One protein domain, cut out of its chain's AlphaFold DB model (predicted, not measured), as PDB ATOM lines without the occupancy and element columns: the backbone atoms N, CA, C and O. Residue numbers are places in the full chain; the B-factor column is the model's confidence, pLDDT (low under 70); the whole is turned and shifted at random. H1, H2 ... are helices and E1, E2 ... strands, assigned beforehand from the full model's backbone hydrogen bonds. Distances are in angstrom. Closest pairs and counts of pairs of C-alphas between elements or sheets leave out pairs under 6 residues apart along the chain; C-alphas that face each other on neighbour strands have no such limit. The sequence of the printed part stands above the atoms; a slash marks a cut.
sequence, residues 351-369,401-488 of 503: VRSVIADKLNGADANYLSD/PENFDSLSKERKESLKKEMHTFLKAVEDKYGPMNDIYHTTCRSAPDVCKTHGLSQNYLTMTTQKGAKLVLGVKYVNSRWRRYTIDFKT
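What this domain is: This is residues 351 to 369 and 401 to 488 of the 503 residues of an uncharacterized protein of Elusimicrobia bacterium (UniProt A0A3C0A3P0). A strongly twisted sheet of four strands has the long helix H3 and the shorter H1 packed on one face, H3 running lengthwise with the strands. The small helix H4 sits at the opposite face, and the short H2 packs on H3 away from the sheet. The printed part has 107 residues, with four named helices and four named strands in the order H1 H2 H3 E1 H4 E2 E3 E4, a mixed class of helices and strands. The sheet's order is E1 E2 E3 E4, antiparallel throughout. The whole is compact, with a radius of gyration of the C-alphas of 13.5 A and spans of 35 by 32 by 22 A.

Where its parts are: H1 is residues 351 to 359, 12.4 A long, from C-alpha 351 at (204.470, 195.805, 180.737). H2 is residues 362 to 366, 7.9 A. After the cut, H3, residues 409 to 430, runs 31.2 A from C-alpha 409 at (192.623, 202.057, 175.467). E1 is residues 433 to 439, 16.6 A; H4 residues 445 to 451, 9.9 A; E2 residues 457 to 462, 16.6 A. E3, residues 467 to 475, 23.8 A, bends by 52 degrees at residue 472. E4, residues 478 to 487, 26.5 A, ends with C-alpha 487 at (221.699, 200.873, 189.535).

How they stand to each other: E2, E3 and E4 form a meander, each strand the antiparallel neighbour of the one before, with hairpins E2 and E3, and E3 and E4. N 458 and O 470 are 2.8 A apart, N 473 and O 480 2.9 A, both within hydrogen-bond range. Edge strand E1 is antiparallel to E2 at 162 degrees, with N 437 and O 459 at 2.8 A. H1 is on the sheet at a height of 9.2 A, along the strands, at 11 degrees to E2 on the local plane. It lies over E2 and only just over E1, on which 3 of its 9 C-alphas fall. H3 is also on the sheet, at the sheet's level with a height of 2.7 A; its closest C-alpha pair with E4 is Met 419 and Arg 481, 6.8 A. With residues 416 to 420 alone, H3 touches H1 at a steep tilt of 51 degrees, the same way; the closest C-alphas, of Val 354 and Lys 416, are 6.4 A apart. H2, not on the sheet, touches residues 417 to 421 of H3 alone, the closest C-alphas being those of Tyr 366 and Lys 417, 5.4 A. H4 is on the sheet, on the opposite face from H1, at a height of 10.1 A. In H1, H3 and H4 every O i to N i+4 pair is within hydrogen-bond range; in H2 0 of 1 is, against 2 of 2 O i to N i+3 pairs.

The domain as a whole: The two C-alphas farthest apart, of Asp 369 and Asp 446, are 39.5 A apart. Residues 370 to 400 are not printed; C-alphas 369 and 401 across the cut are 31.6 A apart. The links that are printed whole are tight. Mean pLDDT of the printed part is 94.8; residue 369 alone is under 70.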
ATOM      1  N   VAL A 351     203.025 196.023 180.616       95.00
ATOM      2  CA  VAL A 351     204.470 195.805 180.737       95.00
ATOM      3  C   VAL A 351     204.960 194.727 179.773       95.00
ATOM      4  O   VAL A 351     205.979 194.910 179.106       95.00
ATOM      5  N   ARG A 352     204.224 193.621 179.634       95.38
ATOM      6  CA  ARG A 352     204.529 192.564 178.661       95.38
ATOM      7  C   ARG A 352     204.434 193.080 177.224       95.38
ATOM      8  O   ARG A 352     205.285 192.724 176.410       95.38
ATOM      9  N   SER A 353     203.459 193.942 176.926       95.25
ATOM     10  CA  SER A 353     203.322 194.566 175.603       95.25
ATOM     11  C   SER A 353     204.500 195.499 175.275       95.25
ATOM     12  O   SER A 353     205.033 195.437 174.171       95.25
ATOM     13  N   VAL A 354     204.981 196.288 176.246       95.94
ATOM     14  CA  VAL A 354     206.167 197.153 176.092       95.94
ATOM     15  C   VAL A 354     207.418 196.320 175.815       95.94
ATOM     16  O   VAL A 354     208.228 196.673 174.958       95.94
ATOM     17  N   ILE A 355     207.583 195.196 176.519       95.94
ATOM     18  CA  ILE A 355     208.712 194.281 176.305       95.94
ATOM     19  C   ILE A 355     208.643 193.656 174.908       95.94
ATOM     20  O   ILE A 355     209.653 193.636 174.208       95.94
ATOM     21  N   ALA A 356     207.471 193.167 174.489       95.94
ATOM     22  CA  ALA A 356     207.287 192.571 173.167       95.94
ATOM     23  C   ALA A 356     207.615 193.572 172.051       95.94
ATOM     24  O   ALA A 356     208.391 193.256 171.149       95.94
ATOM     25  N   ASP A 357     207.109 194.800 172.156       95.38
ATOM     26  CA  ASP A 357     207.385 195.854 171.182       95.38
ATOM     27  C   ASP A 357     208.873 196.206 171.143       95.38
ATOM     28  O   ASP A 357     209.438 196.386 170.064       95.38
ATOM     29  N   LYS A 358     209.539 196.233 172.303       94.88
ATOM     30  CA  LYS A 358     210.977 196.502 172.391       94.88
ATOM     31  C   LYS A 358     211.822 195.402 171.747       94.88
ATOM     32  O   LYS A 358     212.755 195.702 171.010       94.88
ATOM     33  N   LEU A 359     211.497 194.136 172.007       94.62
ATOM     34  CA  LEU A 359     212.216 192.989 171.441       94.62
ATOM     35  C   LEU A 359     212.012 192.863 169.926       94.62
ATOM     36  O   LEU A 359     212.917 192.416 169.224       94.62
ATOM     37  N   ASN A 360     210.852 193.289 169.425       95.44
ATOM     38  CA  ASN A 360     210.522 193.267 168.002       95.44
ATOM     39  C   ASN A 360     210.984 194.525 167.242       95.44
ATOM     40  O   ASN A 360     210.787 194.603 166.032       95.44
ATOM     41  N   GLY A 361     211.567 195.518 167.926       94.06
ATOM     42  CA  GLY A 361     211.934 196.809 167.329       94.06
ATOM     43  C   GLY A 361     210.734 197.678 166.926       94.06
ATOM     44  O   GLY A 361     210.887 198.640 166.175       94.06
ATOM     45  N   ALA A 362     209.532 197.346 167.408       94.88
ATOM     46  CA  ALA A 362     208.316 198.129 167.205       94.88
ATOM     47  C   ALA A 362     208.254 199.359 168.128       94.88
ATOM     48  O   ALA A 362     207.390 200.218 167.954       94.88
ATOM     49  N   ASP A 363     209.185 199.480 169.080       93.00
ATOM     50  CA  ASP A 363     209.353 200.667 169.918       93.00
ATOM     51  C   ASP A 363     209.618 201.938 169.095       93.00
ATOM     52  O   ASP A 363     209.241 203.031 169.520       93.00
ATOM     53  N   ALA A 364     210.179 201.790 167.889       91.06
ATOM     54  CA  ALA A 364     210.355 202.871 166.923       91.06
ATOM     55  C   ALA A 364     209.040 203.593 166.570       91.06
ATOM     56  O   ALA A 364     209.063 204.797 166.348       91.06
ATOM     57  N   ASN A 365     207.892 202.905 166.600       91.75
ATOM     58  CA  ASN A 365     206.590 203.502 166.270       91.75
ATOM     59  C   ASN A 365     206.093 204.503 167.329       91.75
ATOM     60  O   ASN A 365     205.233 205.335 167.044       91.75
ATOM     61  N   TYR A 366     206.608 204.420 168.558       88.81
ATOM     62  CA  TYR A 366     206.197 205.290 169.667       88.81
ATOM     63  C   TYR A 366     207.099 206.511 169.825       88.81
ATOM     64  O   TYR A 366     206.740 207.463 170.524       88.81
ATOM     65  N   LEU A 367     208.264 206.485 169.182       88.25
ATOM     66  CA  LEU A 367     209.205 207.586 169.147       88.25
ATOM     67  C   LEU A 367     208.832 208.456 167.950       88.25
ATOM     68  O   LEU A 367     209.127 208.113 166.813       88.25
ATOM     69  N   SER A 368     208.156 209.577 168.194       80.12
ATOM     70  CA  SER A 368     208.010 210.590 167.149       80.12
ATOM     71  C   SER A 368     209.401 211.046 166.706       80.12
ATOM     72  O   SER A 368     210.261 211.276 167.558       80.12
ATOM     73  N   ASP A 369     209.606 211.221 165.399       68.81
ATOM     74  CA  ASP A 369     210.877 211.664 164.792       68.81
ATOM     75  C   ASP A 369     211.394 213.009 165.335       68.81
ATOM     76  O   ASP A 369     212.534 213.410 165.091       68.81
ATOM     77  N   PRO A 401     190.661 205.247 186.535       95.62
ATOM     78  CA  PRO A 401     190.123 204.237 187.440       95.62
ATOM     79  C   PRO A 401     191.235 203.552 188.249       95.62
ATOM     80  O   PRO A 401     192.322 203.278 187.739       95.62
ATOM     81  N   GLU A 402     190.943 203.224 189.511       95.19
ATOM     82  CA  GLU A 402     191.876 202.511 190.397       95.19
ATOM     83  C   GLU A 402     192.146 201.075 189.933       95.19
ATOM     84  O   GLU A 402     193.191 200.519 190.247       95.19
ATOM     85  N   ASN A 403     191.250 200.471 189.148       94.44
ATOM     86  CA  ASN A 403     191.543 199.211 188.475       94.44
ATOM     87  C   ASN A 403     192.218 199.484 187.124       94.44
ATOM     88  O   ASN A 403     191.638 200.130 186.250       94.44
ATOM     89  N   PHE A 404     193.431 198.958 186.946       92.88
ATOM     90  CA  PHE A 404     194.208 199.123 185.718       92.88
ATOM     91  C   PHE A 404     193.483 198.564 184.489       92.88
ATOM     92  O   PHE A 404     193.530 199.157 183.413       92.88
ATOM     93  N   ASP A 405     192.782 197.440 184.632       93.00
ATOM     94  CA  ASP A 405     192.132 196.786 183.492       93.00
ATOM     95  C   ASP A 405     190.988 197.637 182.927       93.00
ATOM     96  O   ASP A 405     190.711 197.581 181.729       93.00
ATOM     97  N   SER A 406     190.405 198.494 183.771       94.44
ATOM     98  CA  SER A 406     189.356 199.453 183.423       94.44
ATOM     99  C   SER A 406     189.876 200.740 182.769       94.44
ATOM    100  O   SER A 406     189.068 201.596 182.416       94.44
ATOM    101  N   LEU A 407     191.196 200.907 182.608       93.69
ATOM    102  CA  LEU A 407     191.766 202.033 181.868       93.69
ATOM    103  C   LEU A 407     191.254 202.062 180.424       93.69
ATOM    104  O   LEU A 407     191.170 201.025 179.763       93.69
ATOM    105  N   SER A 408     190.993 203.265 179.906       94.62
ATOM    106  CA  SER A 408     190.685 203.435 178.486       94.62
ATOM    107  C   SER A 408     191.868 202.999 177.616       94.62
ATOM    108  O   SER A 408     193.033 203.092 178.025       94.62
ATOM    109  N   LYS A 409     191.584 202.522 176.400       94.44
ATOM    110  CA  LYS A 409     192.623 202.057 175.467       94.44
ATOM    111  C   LYS A 409     193.603 203.180 175.139       94.44
ATOM    112  O   LYS A 409     194.811 202.964 175.171       94.44
ATOM    113  N   GLU A 410     193.096 204.395 174.960       94.19
ATOM    114  CA  GLU A 410     193.883 205.597 174.688       94.19
ATOM    115  C   GLU A 410     194.848 205.904 175.843       94.19
ATOM    116  O   GLU A 410     196.005 206.267 175.624       94.19
ATOM    117  N   ARG A 411     194.410 205.714 177.098       94.38
ATOM    118  CA  ARG A 411     195.279 205.925 178.263       94.38
ATOM    119  C   ARG A 411     196.322 204.817 178.399       94.38
ATOM    120  O   ARG A 411     197.478 205.132 178.698       94.38
ATOM    121  N   LYS A 412     195.959 203.553 178.139       94.69
ATOM    122  CA  LYS A 412     196.919 202.431 178.084       94.69
ATOM    123  C   LYS A 412     197.990 202.687 177.013       94.69
ATOM    124  O   LYS A 412     199.177 202.545 177.303       94.69
ATOM    125  N   GLU A 413     197.605 203.148 175.824       94.50
ATOM    126  CA  GLU A 413     198.533 203.527 174.746       94.50
ATOM    127  C   GLU A 413     199.416 204.725 175.118       94.50
ATOM    128  O   GLU A 413     200.624 204.704 174.872       94.50
ATOM    129  N   SER A 414     198.855 205.744 175.777       93.12
ATOM    130  CA  SER A 414     199.628 206.876 176.304       93.12
ATOM    131  C   SER A 414     200.692 206.410 177.301       93.12
ATOM    132  O   SER A 414     201.854 206.795 177.179       93.12
ATOM    133  N   LEU A 415     200.331 205.550 178.260       94.56
ATOM    134  CA  LEU A 415     201.279 204.972 179.220       94.56
ATOM    135  C   LEU A 415     202.355 204.135 178.528       94.56
ATOM    136  O   LEU A 415     203.535 204.232 178.869       94.56
ATOM    137  N   LYS A 416     201.963 203.354 177.520       95.31
ATOM    138  CA  LYS A 416     202.883 202.576 176.689       95.31
ATOM    139  C   LYS A 416     203.915 203.479 176.009       95.31
ATOM    140  O   LYS A 416     205.118 203.232 176.113       95.31
ATOM    141  N   LYS A 417     203.462 204.572 175.385       94.69
ATOM    142  CA  LYS A 417     204.321 205.579 174.739       94.69
ATOM    143  C   LYS A 417     205.256 206.266 175.737       94.69
ATOM    144  O   LYS A 417     206.448 206.412 175.456       94.69
ATOM    145  N   GLU A 418     204.749 206.645 176.911       93.25
ATOM    146  CA  GLU A 418     205.552 207.221 178.002       93.25
ATOM    147  C   GLU A 418     206.667 206.258 178.448       93.25
ATOM    148  O   GLU A 418     207.817 206.673 178.631       93.25
ATOM    149  N   MET A 419     206.352 204.965 178.590       95.69
ATOM    150  CA  MET A 419     207.338 203.936 178.922       95.69
ATOM    151  C   MET A 419     208.391 203.803 177.819       95.69
ATOM    152  O   MET A 419     209.571 203.947 178.128       95.69
ATOM    153  N   HIS A 420     208.008 203.615 176.552       95.69
ATOM    154  CA  HIS A 420     208.971 203.497 175.444       95.69
ATOM    155  C   HIS A 420     209.889 204.716 175.319       95.69
ATOM    156  O   HIS A 420     211.100 204.556 175.172       95.69
ATOM    157  N   THR A 421     209.338 205.922 175.461       93.88
ATOM    158  CA  THR A 421     210.116 207.170 175.431       93.88
ATOM    159  C   THR A 421     211.153 207.200 176.555       93.88
ATOM    160  O   THR A 421     212.322 207.512 176.326       93.88
ATOM    161  N   PHE A 422     210.759 206.815 177.772       94.69
ATOM    162  CA  PHE A 422     211.688 206.734 178.897       94.69
ATOM    163  C   PHE A 422     212.766 205.667 178.690       94.69
ATOM    164  O   PHE A 422     213.945 205.932 178.921       94.69
ATOM    165  N   LEU A 423     212.379 204.474 178.229       95.31
ATOM    166  CA  LEU A 423     213.314 203.391 177.934       95.31
ATOM    167  C   LEU A 423     214.346 203.825 176.889       95.31
ATOM    168  O   LEU A 423     215.538 203.578 177.062       95.31
ATOM    169  N   LYS A 424     213.911 204.543 175.852       94.94
ATOM    170  CA  LYS A 424     214.808 205.090 174.838       94.94
ATOM    171  C   LYS A 424     215.802 206.094 175.424       94.94
ATOM    172  O   LYS A 424     216.994 206.005 175.144       94.94
ATOM    173  N   ALA A 425     215.341 206.984 176.301       93.56
ATOM    174  CA  ALA A 425     216.212 207.942 176.980       93.56
ATOM    175  C   ALA A 425     217.264 207.249 177.876       93.56
ATOM    176  O   ALA A 425     218.407 207.706 177.979       93.56
ATOM    177  N   VAL A 426     216.909 206.116 178.493       94.75
ATOM    178  CA  VAL A 426     217.851 205.271 179.247       94.75
ATOM    179  C   VAL A 426     218.878 204.626 178.321       94.75
ATOM    180  O   VAL A 426     220.063 204.624 178.654       94.75
ATOM    181  N   GLU A 427     218.468 204.132 177.155       94.31
ATOM    182  CA  GLU A 427     219.399 203.561 176.174       94.31
ATOM    183  C   GLU A 427     220.376 204.577 175.612       94.31
ATOM    184  O   GLU A 427     221.570 204.298 175.496       94.31
ATOM    185  N   ASP A 428     219.889 205.772 175.294       93.88
ATOM    186  CA  ASP A 428     220.728 206.822 174.730       93.88
ATOM    187  C   ASP A 428     221.840 207.220 175.723       93.88
ATOM    188  O   ASP A 428     222.979 207.480 175.325       93.88
ATOM    189  N   LYS A 429     221.566 207.162 177.036       93.50
ATOM    190  CA  LYS A 429     222.563 207.429 178.087       93.50
ATOM    191  C   LYS A 429     223.447 206.216 178.407       93.50
ATOM    192  O   LYS A 429     224.681 206.322 178.451       93.50
ATOM    193  N   TYR A 430     222.847 205.050 178.632       94.56
ATOM    194  CA  TYR A 430     223.518 203.871 179.194       94.56
ATOM    195  C   TYR A 430     223.793 202.750 178.181       94.56
ATOM    196  O   TYR A 430     224.245 201.674 178.574       94.56
ATOM    197  N   GLY A 431     223.604 203.006 176.888       95.31
ATOM    198  CA  GLY A 431     223.765 202.022 175.817       95.31
ATOM    199  C   GLY A 431     222.518 201.153 175.607       95.31
ATOM    200  O   GLY A 431     221.616 201.168 176.445       95.31
ATOM    201  N   PRO A 432     222.470 200.383 174.505       95.81
ATOM    202  CA  PRO A 432     221.322 199.542 174.167       95.81
ATOM    203  C   PRO A 432     220.998 198.549 175.287       95.81
ATOM    204  O   PRO A 432     221.888 198.118 176.031       95.81
ATOM    205  N   MET A 433     219.724 198.188 175.415       94.50
ATOM    206  CA  MET A 433     219.292 197.134 176.332       94.50
ATOM    207  C   MET A 433     219.688 195.767 175.778       94.50
ATOM    208  O   MET A 433     219.408 195.464 174.621       94.50
ATOM    209  N   ASN A 434     220.326 194.944 176.608       94.19
ATOM    210  CA  ASN A 434     220.727 193.587 176.224       94.19
ATOM    211  C   ASN A 434     219.781 192.540 176.805       94.19
ATOM    212  O   ASN A 434     219.399 191.603 176.111       94.19
ATOM    213  N   ASP A 435     219.390 192.729 178.065       96.12
ATOM    214  CA  ASP A 435     218.566 191.780 178.801       96.12
ATOM    215  C   ASP A 435     217.309 192.489 179.290       96.12
ATOM    216  O   ASP A 435     217.404 193.512 179.972       96.12
ATOM    217  N   ILE A 436     216.140 191.953 178.939       96.56
ATOM    218  CA  ILE A 436     214.836 192.462 179.368       96.56
ATOM    219  C   ILE A 436     214.033 191.283 179.910       96.56
ATOM    220  O   ILE A 436     213.784 190.309 179.203       96.56
ATOM    221  N   TYR A 437     213.622 191.386 181.168       96.56
ATOM    222  CA  TYR A 437     212.847 190.377 181.873       96.56
ATOM    223  C   TYR A 437     211.507 190.950 182.301       96.56
ATOM    224  O   TYR A 437     211.420 192.064 182.818       96.56
ATOM    225  N   HIS A 438     210.466 190.148 182.123       96.56
ATOM    226  CA  HIS A 438     209.160 190.366 182.726       96.56
ATOM    227  C   HIS A 438     209.114 189.624 184.058       96.56
ATOM    228  O   HIS A 438     209.515 188.461 184.134       96.56
ATOM    229  N   THR A 439     208.655 190.276 185.118       96.81
ATOM    230  CA  THR A 439     208.460 189.625 186.412       96.81
ATOM    231  C   THR A 439     207.061 189.910 186.913       96.81
ATOM    232  O   THR A 439     206.641 191.061 187.035       96.81
ATOM    233  N   THR A 440     206.326 188.839 187.198       96.25
ATOM    234  CA  THR A 440     204.957 188.973 187.681       96.25
ATOM    235  C   THR A 440     204.929 189.305 189.166       96.25
ATOM    236  O   THR A 440     205.774 188.825 189.927       96.25
ATOM    237  N   CYS A 441     203.916 190.044 189.621       94.69
ATOM    238  CA  CYS A 441     203.748 190.249 191.065       94.69
ATOM    239  C   CYS A 441     203.483 188.947 191.823       94.69
ATOM    240  O   CYS A 441     203.811 188.848 192.998       94.69
ATOM    241  N   ARG A 442     202.967 187.915 191.143       94.56
ATOM    242  CA  ARG A 442     202.818 186.574 191.724       94.56
ATOM    243  C   ARG A 442     204.168 185.926 192.040       94.56
ATOM    244  O   ARG A 442     204.275 185.231 193.042       94.56
ATOM    245  N   SER A 443     205.194 186.159 191.216       95.81
ATOM    246  CA  SER A 443     206.546 185.622 191.442       95.81
ATOM    247  C   SER A 443     207.376 186.419 192.453       95.81
ATOM    248  O   SER A 443     208.326 185.873 193.004       95.81
ATOM    249  N   ALA A 444     207.043 187.691 192.689       96.62
ATOM    250  CA  ALA A 444     207.767 188.571 193.610       96.62
ATOM    251  C   ALA A 444     206.798 189.475 194.405       96.62
ATOM    252  O   ALA A 444     206.812 190.701 194.240       96.62
ATOM    253  N   PRO A 445     205.938 188.887 195.263       96.44
ATOM    254  CA  PRO A 445     204.876 189.623 195.951       96.44
ATOM    255  C   PRO A 445     205.424 190.693 196.896       96.44
ATOM    256  O   PRO A 445     204.843 191.773 196.989       96.44
ATOM    257  N   ASP A 446     206.567 190.445 197.538       96.94
ATOM    258  CA  ASP A 446     207.180 191.382 198.484       96.94
ATOM    259  C   ASP A 446     207.615 192.686 197.808       96.94
ATOM    260  O   ASP A 446     207.389 193.771 198.344       96.94
ATOM    261  N   VAL A 447     208.174 192.600 196.595       96.00
ATOM    262  CA  VAL A 447     208.581 193.775 195.807       96.00
ATOM    263  C   VAL A 447     207.345 194.575 195.404       96.00
ATOM    264  O   VAL A 447     207.293 195.787 195.624       96.00
ATOM    265  N   CYS A 448     206.315 193.908 194.880       96.44
ATOM    266  CA  CYS A 448     205.085 194.585 194.482       96.44
ATOM    267  C   CYS A 448     204.359 195.229 195.663       96.44
ATOM    268  O   CYS A 448     203.950 196.384 195.565       96.44
ATOM    269  N   LYS A 449     204.273 194.540 196.805       96.75
ATOM    270  CA  LYS A 449     203.657 195.075 198.023       96.75
ATOM    271  C   LYS A 449     204.434 196.271 198.573       96.75
ATOM    272  O   LYS A 449     203.828 197.296 198.865       96.75
ATOM    273  N   THR A 450     205.764 196.176 198.653       97.12
ATOM    274  CA  THR A 450     206.634 197.259 199.152       97.12
ATOM    275  C   THR A 450     206.522 198.515 198.293       97.12
ATOM    276  O   THR A 450     206.505 199.634 198.805       97.12
ATOM    277  N   HIS A 451     206.409 198.342 196.977       97.00
ATOM    278  CA  HIS A 451     206.342 199.460 196.044       97.00
ATOM    279  C   HIS A 451     204.915 199.882 195.672       97.00
ATOM    280  O   HIS A 451     204.758 200.918 195.025       97.00
ATOM    281  N   GLY A 452     203.880 199.169 196.125       95.94
ATOM    282  CA  GLY A 452     202.479 199.442 195.792       95.94
ATOM    283  C   GLY A 452     202.163 199.226 194.310       95.94
ATOM    284  O   GLY A 452     201.455 200.032 193.714       95.94
ATOM    285  N   LEU A 453     202.745 198.194 193.701       95.31
ATOM    286  CA  LEU A 453     202.492 197.812 192.313       95.31
ATOM    287  C   LEU A 453     201.282 196.879 192.266       95.31
ATOM    288  O   LEU A 453     201.245 195.875 192.976       95.31
ATOM    289  N   SER A 454     200.310 197.196 191.418       86.81
ATOM    290  CA  SER A 454     199.161 196.320 191.152       86.81
ATOM    291  C   SER A 454     199.457 195.280 190.071       86.81
ATOM    292  O   SER A 454     198.841 194.217 190.044       86.81
ATOM    293  N   GLN A 455     200.387 195.601 189.172       90.56
ATOM    294  CA  GLN A 455     200.715 194.819 187.991       90.56
ATOM    295  C   GLN A 455     202.190 194.446 187.962       90.56
ATOM    296  O   GLN A 455     202.997 194.881 188.782       90.56
ATOM    297  N   ASN A 456     202.525 193.617 186.984       95.62
ATOM    298  CA  ASN A 456     203.863 193.110 186.753       95.62
ATOM    299  C   ASN A 456     204.859 194.258 186.521       95.62
ATOM    300  O   ASN A 456     204.490 195.393 186.219       95.62
ATOM    301  N   TYR A 457     206.144 193.960 186.656       97.19
ATOM    302  CA  TYR A 457     207.210 194.925 186.426       97.19
ATOM    303  C   TYR A 457     208.243 194.350 185.466       97.19
ATOM    304  O   TYR A 457     208.358 193.134 185.284       97.19
ATOM    305  N   LEU A 458     208.989 195.237 184.817       97.12
ATOM    306  CA  LEU A 458     210.105 194.867 183.964       97.12
ATOM    307  C   LEU A 458     211.421 195.113 184.693       97.12
ATOM    308  O   LEU A 458     211.569 196.071 185.452       97.12
ATOM    309  N   THR A 459     212.389 194.244 184.436       97.69
ATOM    310  CA  THR A 459     213.786 194.425 184.830       97.69
ATOM    311  C   THR A 459     214.629 194.411 183.573       97.69
ATOM    312  O   THR A 459     214.472 193.526 182.738       97.69
ATOM    313  N   MET A 460     215.542 195.360 183.436       96.56
ATOM    314  CA  MET A 460     216.416 195.435 182.274       96.56
ATOM    315  C   MET A 460     217.853 195.757 182.643       96.56
ATOM    316  O   MET A 460     218.113 196.448 183.631       96.56
ATOM    317  N   THR A 461     218.776 195.280 181.812       97.44
ATOM    318  CA  THR A 461     220.204 195.586 181.911       97.44
ATOM    319  C   THR A 461     220.709 196.156 180.590       97.44
ATOM    320  O   THR A 461     220.518 195.562 179.525       97.44
ATOM    321  N   THR A 462     221.355 197.320 180.647       97.00
ATOM    322  CA  THR A 462     221.958 197.954 179.469       97.00
ATOM    323  C   THR A 462     223.359 197.419 179.198       97.00
ATOM    324  O   THR A 462     224.019 196.875 180.084       97.00
ATOM    325  N   GLN A 463     223.868 197.635 177.985       95.38
ATOM    326  CA  GLN A 463     225.212 197.218 177.586       95.38
ATOM    327  C   GLN A 463     226.320 197.817 178.464       95.38
ATOM    328  O   GLN A 463     227.336 197.161 178.695       95.38
ATOM    329  N   LYS A 464     226.140 199.040 178.984       95.06
ATOM    330  CA  LYS A 464     227.103 199.635 179.926       95.06
ATOM    331  C   LYS A 464     226.975 199.074 181.347       95.06
ATOM    332  O   LYS A 464     227.795 199.429 182.182       95.06
ATOM    333  N   GLY A 465     225.992 198.214 181.620       95.69
ATOM    334  CA  GLY A 465     225.766 197.576 182.917       95.69
ATOM    335  C   GLY A 465     224.783 198.309 183.832       95.69
ATOM    336  O   GLY A 465     224.722 197.981 185.016       95.69
ATOM    337  N   ALA A 466     224.026 199.291 183.327       96.56
ATOM    338  CA  ALA A 466     222.969 199.918 184.116       96.56
ATOM    339  C   ALA A 466     221.831 198.915 184.315       96.56
ATOM    340  O   ALA A 466     221.429 198.268 183.348       96.56
ATOM    341  N   LYS A 467     221.296 198.801 185.532       97.38
ATOM    342  CA  LYS A 467     220.122 197.962 185.810       97.38
ATOM    343  C   LYS A 467     218.944 198.850 186.159       97.38
ATOM    344  O   LYS A 467     219.053 199.652 187.079       97.38
ATOM    345  N   LEU A 468     217.837 198.700 185.444       97.56
ATOM    346  CA  LEU A 468     216.596 199.429 185.689       97.56
ATOM    347  C   LEU A 468     215.483 198.433 186.014       97.56
ATOM    348  O   LEU A 468     215.275 197.472 185.275       97.56
ATOM    349  N   VAL A 469     214.752 198.693 187.093       97.75
ATOM    350  CA  VAL A 469     213.526 197.980 187.461       97.75
ATOM    351  C   VAL A 469     212.375 198.982 187.384       97.75
ATOM    352  O   VAL A 469     212.385 200.003 188.074       97.75
ATOM    353  N   LEU A 470     211.403 198.726 186.510       97.56
ATOM    354  CA  LEU A 470     210.342 199.669 186.159       97.56
ATOM    355  C   LEU A 470     208.973 198.994 186.248       97.56
ATOM    356  O   LEU A 470     208.787 197.895 185.735       97.56
ATOM    357  N   GLY A 471     208.004 199.672 186.849       96.75
ATOM    358  CA  GLY A 471     206.613 199.231 186.902       96.75
ATOM    359  C   GLY A 471     205.647 200.388 186.668       96.75
ATOM    360  O   GLY A 471     206.045 201.494 186.285       96.75
ATOM    361  N   VAL A 472     204.369 200.132 186.926       96.75
ATOM    362  CA  VAL A 472     203.310 201.146 186.898       96.75
ATOM    363  C   VAL A 472     202.648 201.182 188.271       96.75
ATOM    364  O   VAL A 472     202.403 200.141 188.880       96.75
ATOM    365  N   LYS A 473     202.394 202.388 188.775       96.56
ATOM    366  CA  LYS A 473     201.803 202.626 190.091       96.56
ATOM    367  C   LYS A 473     200.653 203.619 189.977       96.56
ATOM    368  O   LYS A 473     200.757 204.600 189.241       96.56
ATOM    369  N   TYR A 474     199.582 203.376 190.725       96.38
ATOM    370  CA  TYR A 474     198.477 204.317 190.867       96.38
ATOM    371  C   TYR A 474     198.847 205.369 191.918       96.38
ATOM    372  O   TYR A 474     199.062 205.040 193.085       96.38
ATOM    373  N   VAL A 475     199.006 206.626 191.502       94.81
ATOM    374  CA  VAL A 475     199.399 207.740 192.379       94.81
ATOM    375  C   VAL A 475     198.596 208.982 192.019       94.81
ATOM    376  O   VAL A 475     198.552 209.372 190.852       94.81
ATOM    377  N   ASN A 476     198.018 209.641 193.027       93.44
ATOM    378  CA  ASN A 476     197.206 210.854 192.860       93.44
ATOM    379  C   ASN A 476     196.105 210.656 191.806       93.44
ATOM    380  O   ASN A 476     195.974 211.444 190.870       93.44
ATOM    381  N   SER A 477     195.385 209.543 191.939       94.38
ATOM    382  CA  SER A 477     194.274 209.151 191.071       94.38
ATOM    383  C   SER A 477     194.633 208.970 189.589       94.38
ATOM    384  O   SER A 477     193.776 209.105 188.716       94.38
ATOM    385  N   ARG A 478     195.910 208.692 189.283       94.75
ATOM    386  CA  ARG A 478     196.390 208.395 187.926       94.75
ATOM    387  C   ARG A 478     197.381 207.243 187.916       94.75
ATOM    388  O   ARG A 478     198.253 207.149 188.782       94.75
ATOM    389  N   TRP A 479     197.307 206.407 186.889       95.44
ATOM    390  CA  TRP A 479     198.339 205.417 186.610       95.44
ATOM    391  C   TRP A 479     199.555 206.111 186.016       95.44
ATOM    392  O   TRP A 479     199.440 206.918 185.088       95.44
ATOM    393  N   ARG A 480     200.726 205.834 186.589       95.19
ATOM    394  CA  ARG A 480     201.988 206.469 186.209       95.19
ATOM    395  C   ARG A 480     203.116 205.456 186.197       95.19
ATOM    396  O   ARG A 480     203.174 204.543 187.021       95.19
ATOM    397  N   ARG A 481     204.063 205.671 185.288       95.56
ATOM    398  CA  ARG A 481     205.349 204.974 185.290       95.56
ATOM    399  C   ARG A 481     206.083 205.228 186.612       95.56
ATOM    400  O   ARG A 481     206.192 206.375 187.053       95.56
ATOM    401  N   TYR A 482     206.614 204.162 187.200       97.06
ATOM    402  CA  TYR A 482     207.284 204.167 188.496       97.06
ATOM    403  C   TYR A 482     208.616 203.411 188.425       97.06
ATOM    404  O   TYR A 482     208.656 202.242 188.036       97.06
ATOM    405  N   THR A 483     209.706 204.075 188.810       97.38
ATOM    406  CA  THR A 483     211.046 203.475 188.875       97.38
ATOM    407  C   THR A 483     211.228 202.812 190.237       97.38
ATOM    408  O   THR A 483     211.312 203.490 191.259       97.38
ATOM    409  N   ILE A 484     211.286 201.481 190.256       97.56
ATOM    410  CA  ILE A 484     211.425 200.674 191.476       97.56
ATOM    411  C   ILE A 484     212.853 200.777 192.006       97.56
ATOM    412  O   ILE A 484     213.067 201.161 193.153       97.56
ATOM    413  N   ASP A 485     213.820 200.484 191.141       97.38
ATOM    414  CA  ASP A 485     215.245 200.541 191.443       97.38
ATOM    415  C   ASP A 485     216.013 200.921 190.175       97.38
ATOM    416  O   ASP A 485     215.615 200.593 189.051       97.38
ATOM    417  N   PHE A 486     217.129 201.612 190.361       97.00
ATOM    418  CA  PHE A 486     218.056 201.926 189.293       97.00
ATOM    419  C   PHE A 486     219.482 201.883 189.821       97.00
ATOM    420  O   PHE A 486     219.887 202.675 190.675       97.00
ATOM    421  N   LYS A 487     220.274 200.985 189.248       96.56
ATOM    422  CA  LYS A 487     221.699 200.873 189.535       96.56
ATOM    423  C   LYS A 487     222.466 201.429 188.355       96.56
ATOM    424  O   LYS A 487     222.467 200.853 187.266       96.56
ATOM    425  N   THR A 488     223.117 202.562 188.594       94.50
ATOM    426  CA  THR A 488     224.081 203.149 187.660       94.50
ATOM    427  C   THR A 488     225.215 202.144 187.449       94.50
ATOM    428  O   THR A 488     225.606 201.482 188.413       94.50
TER     429      THR A 488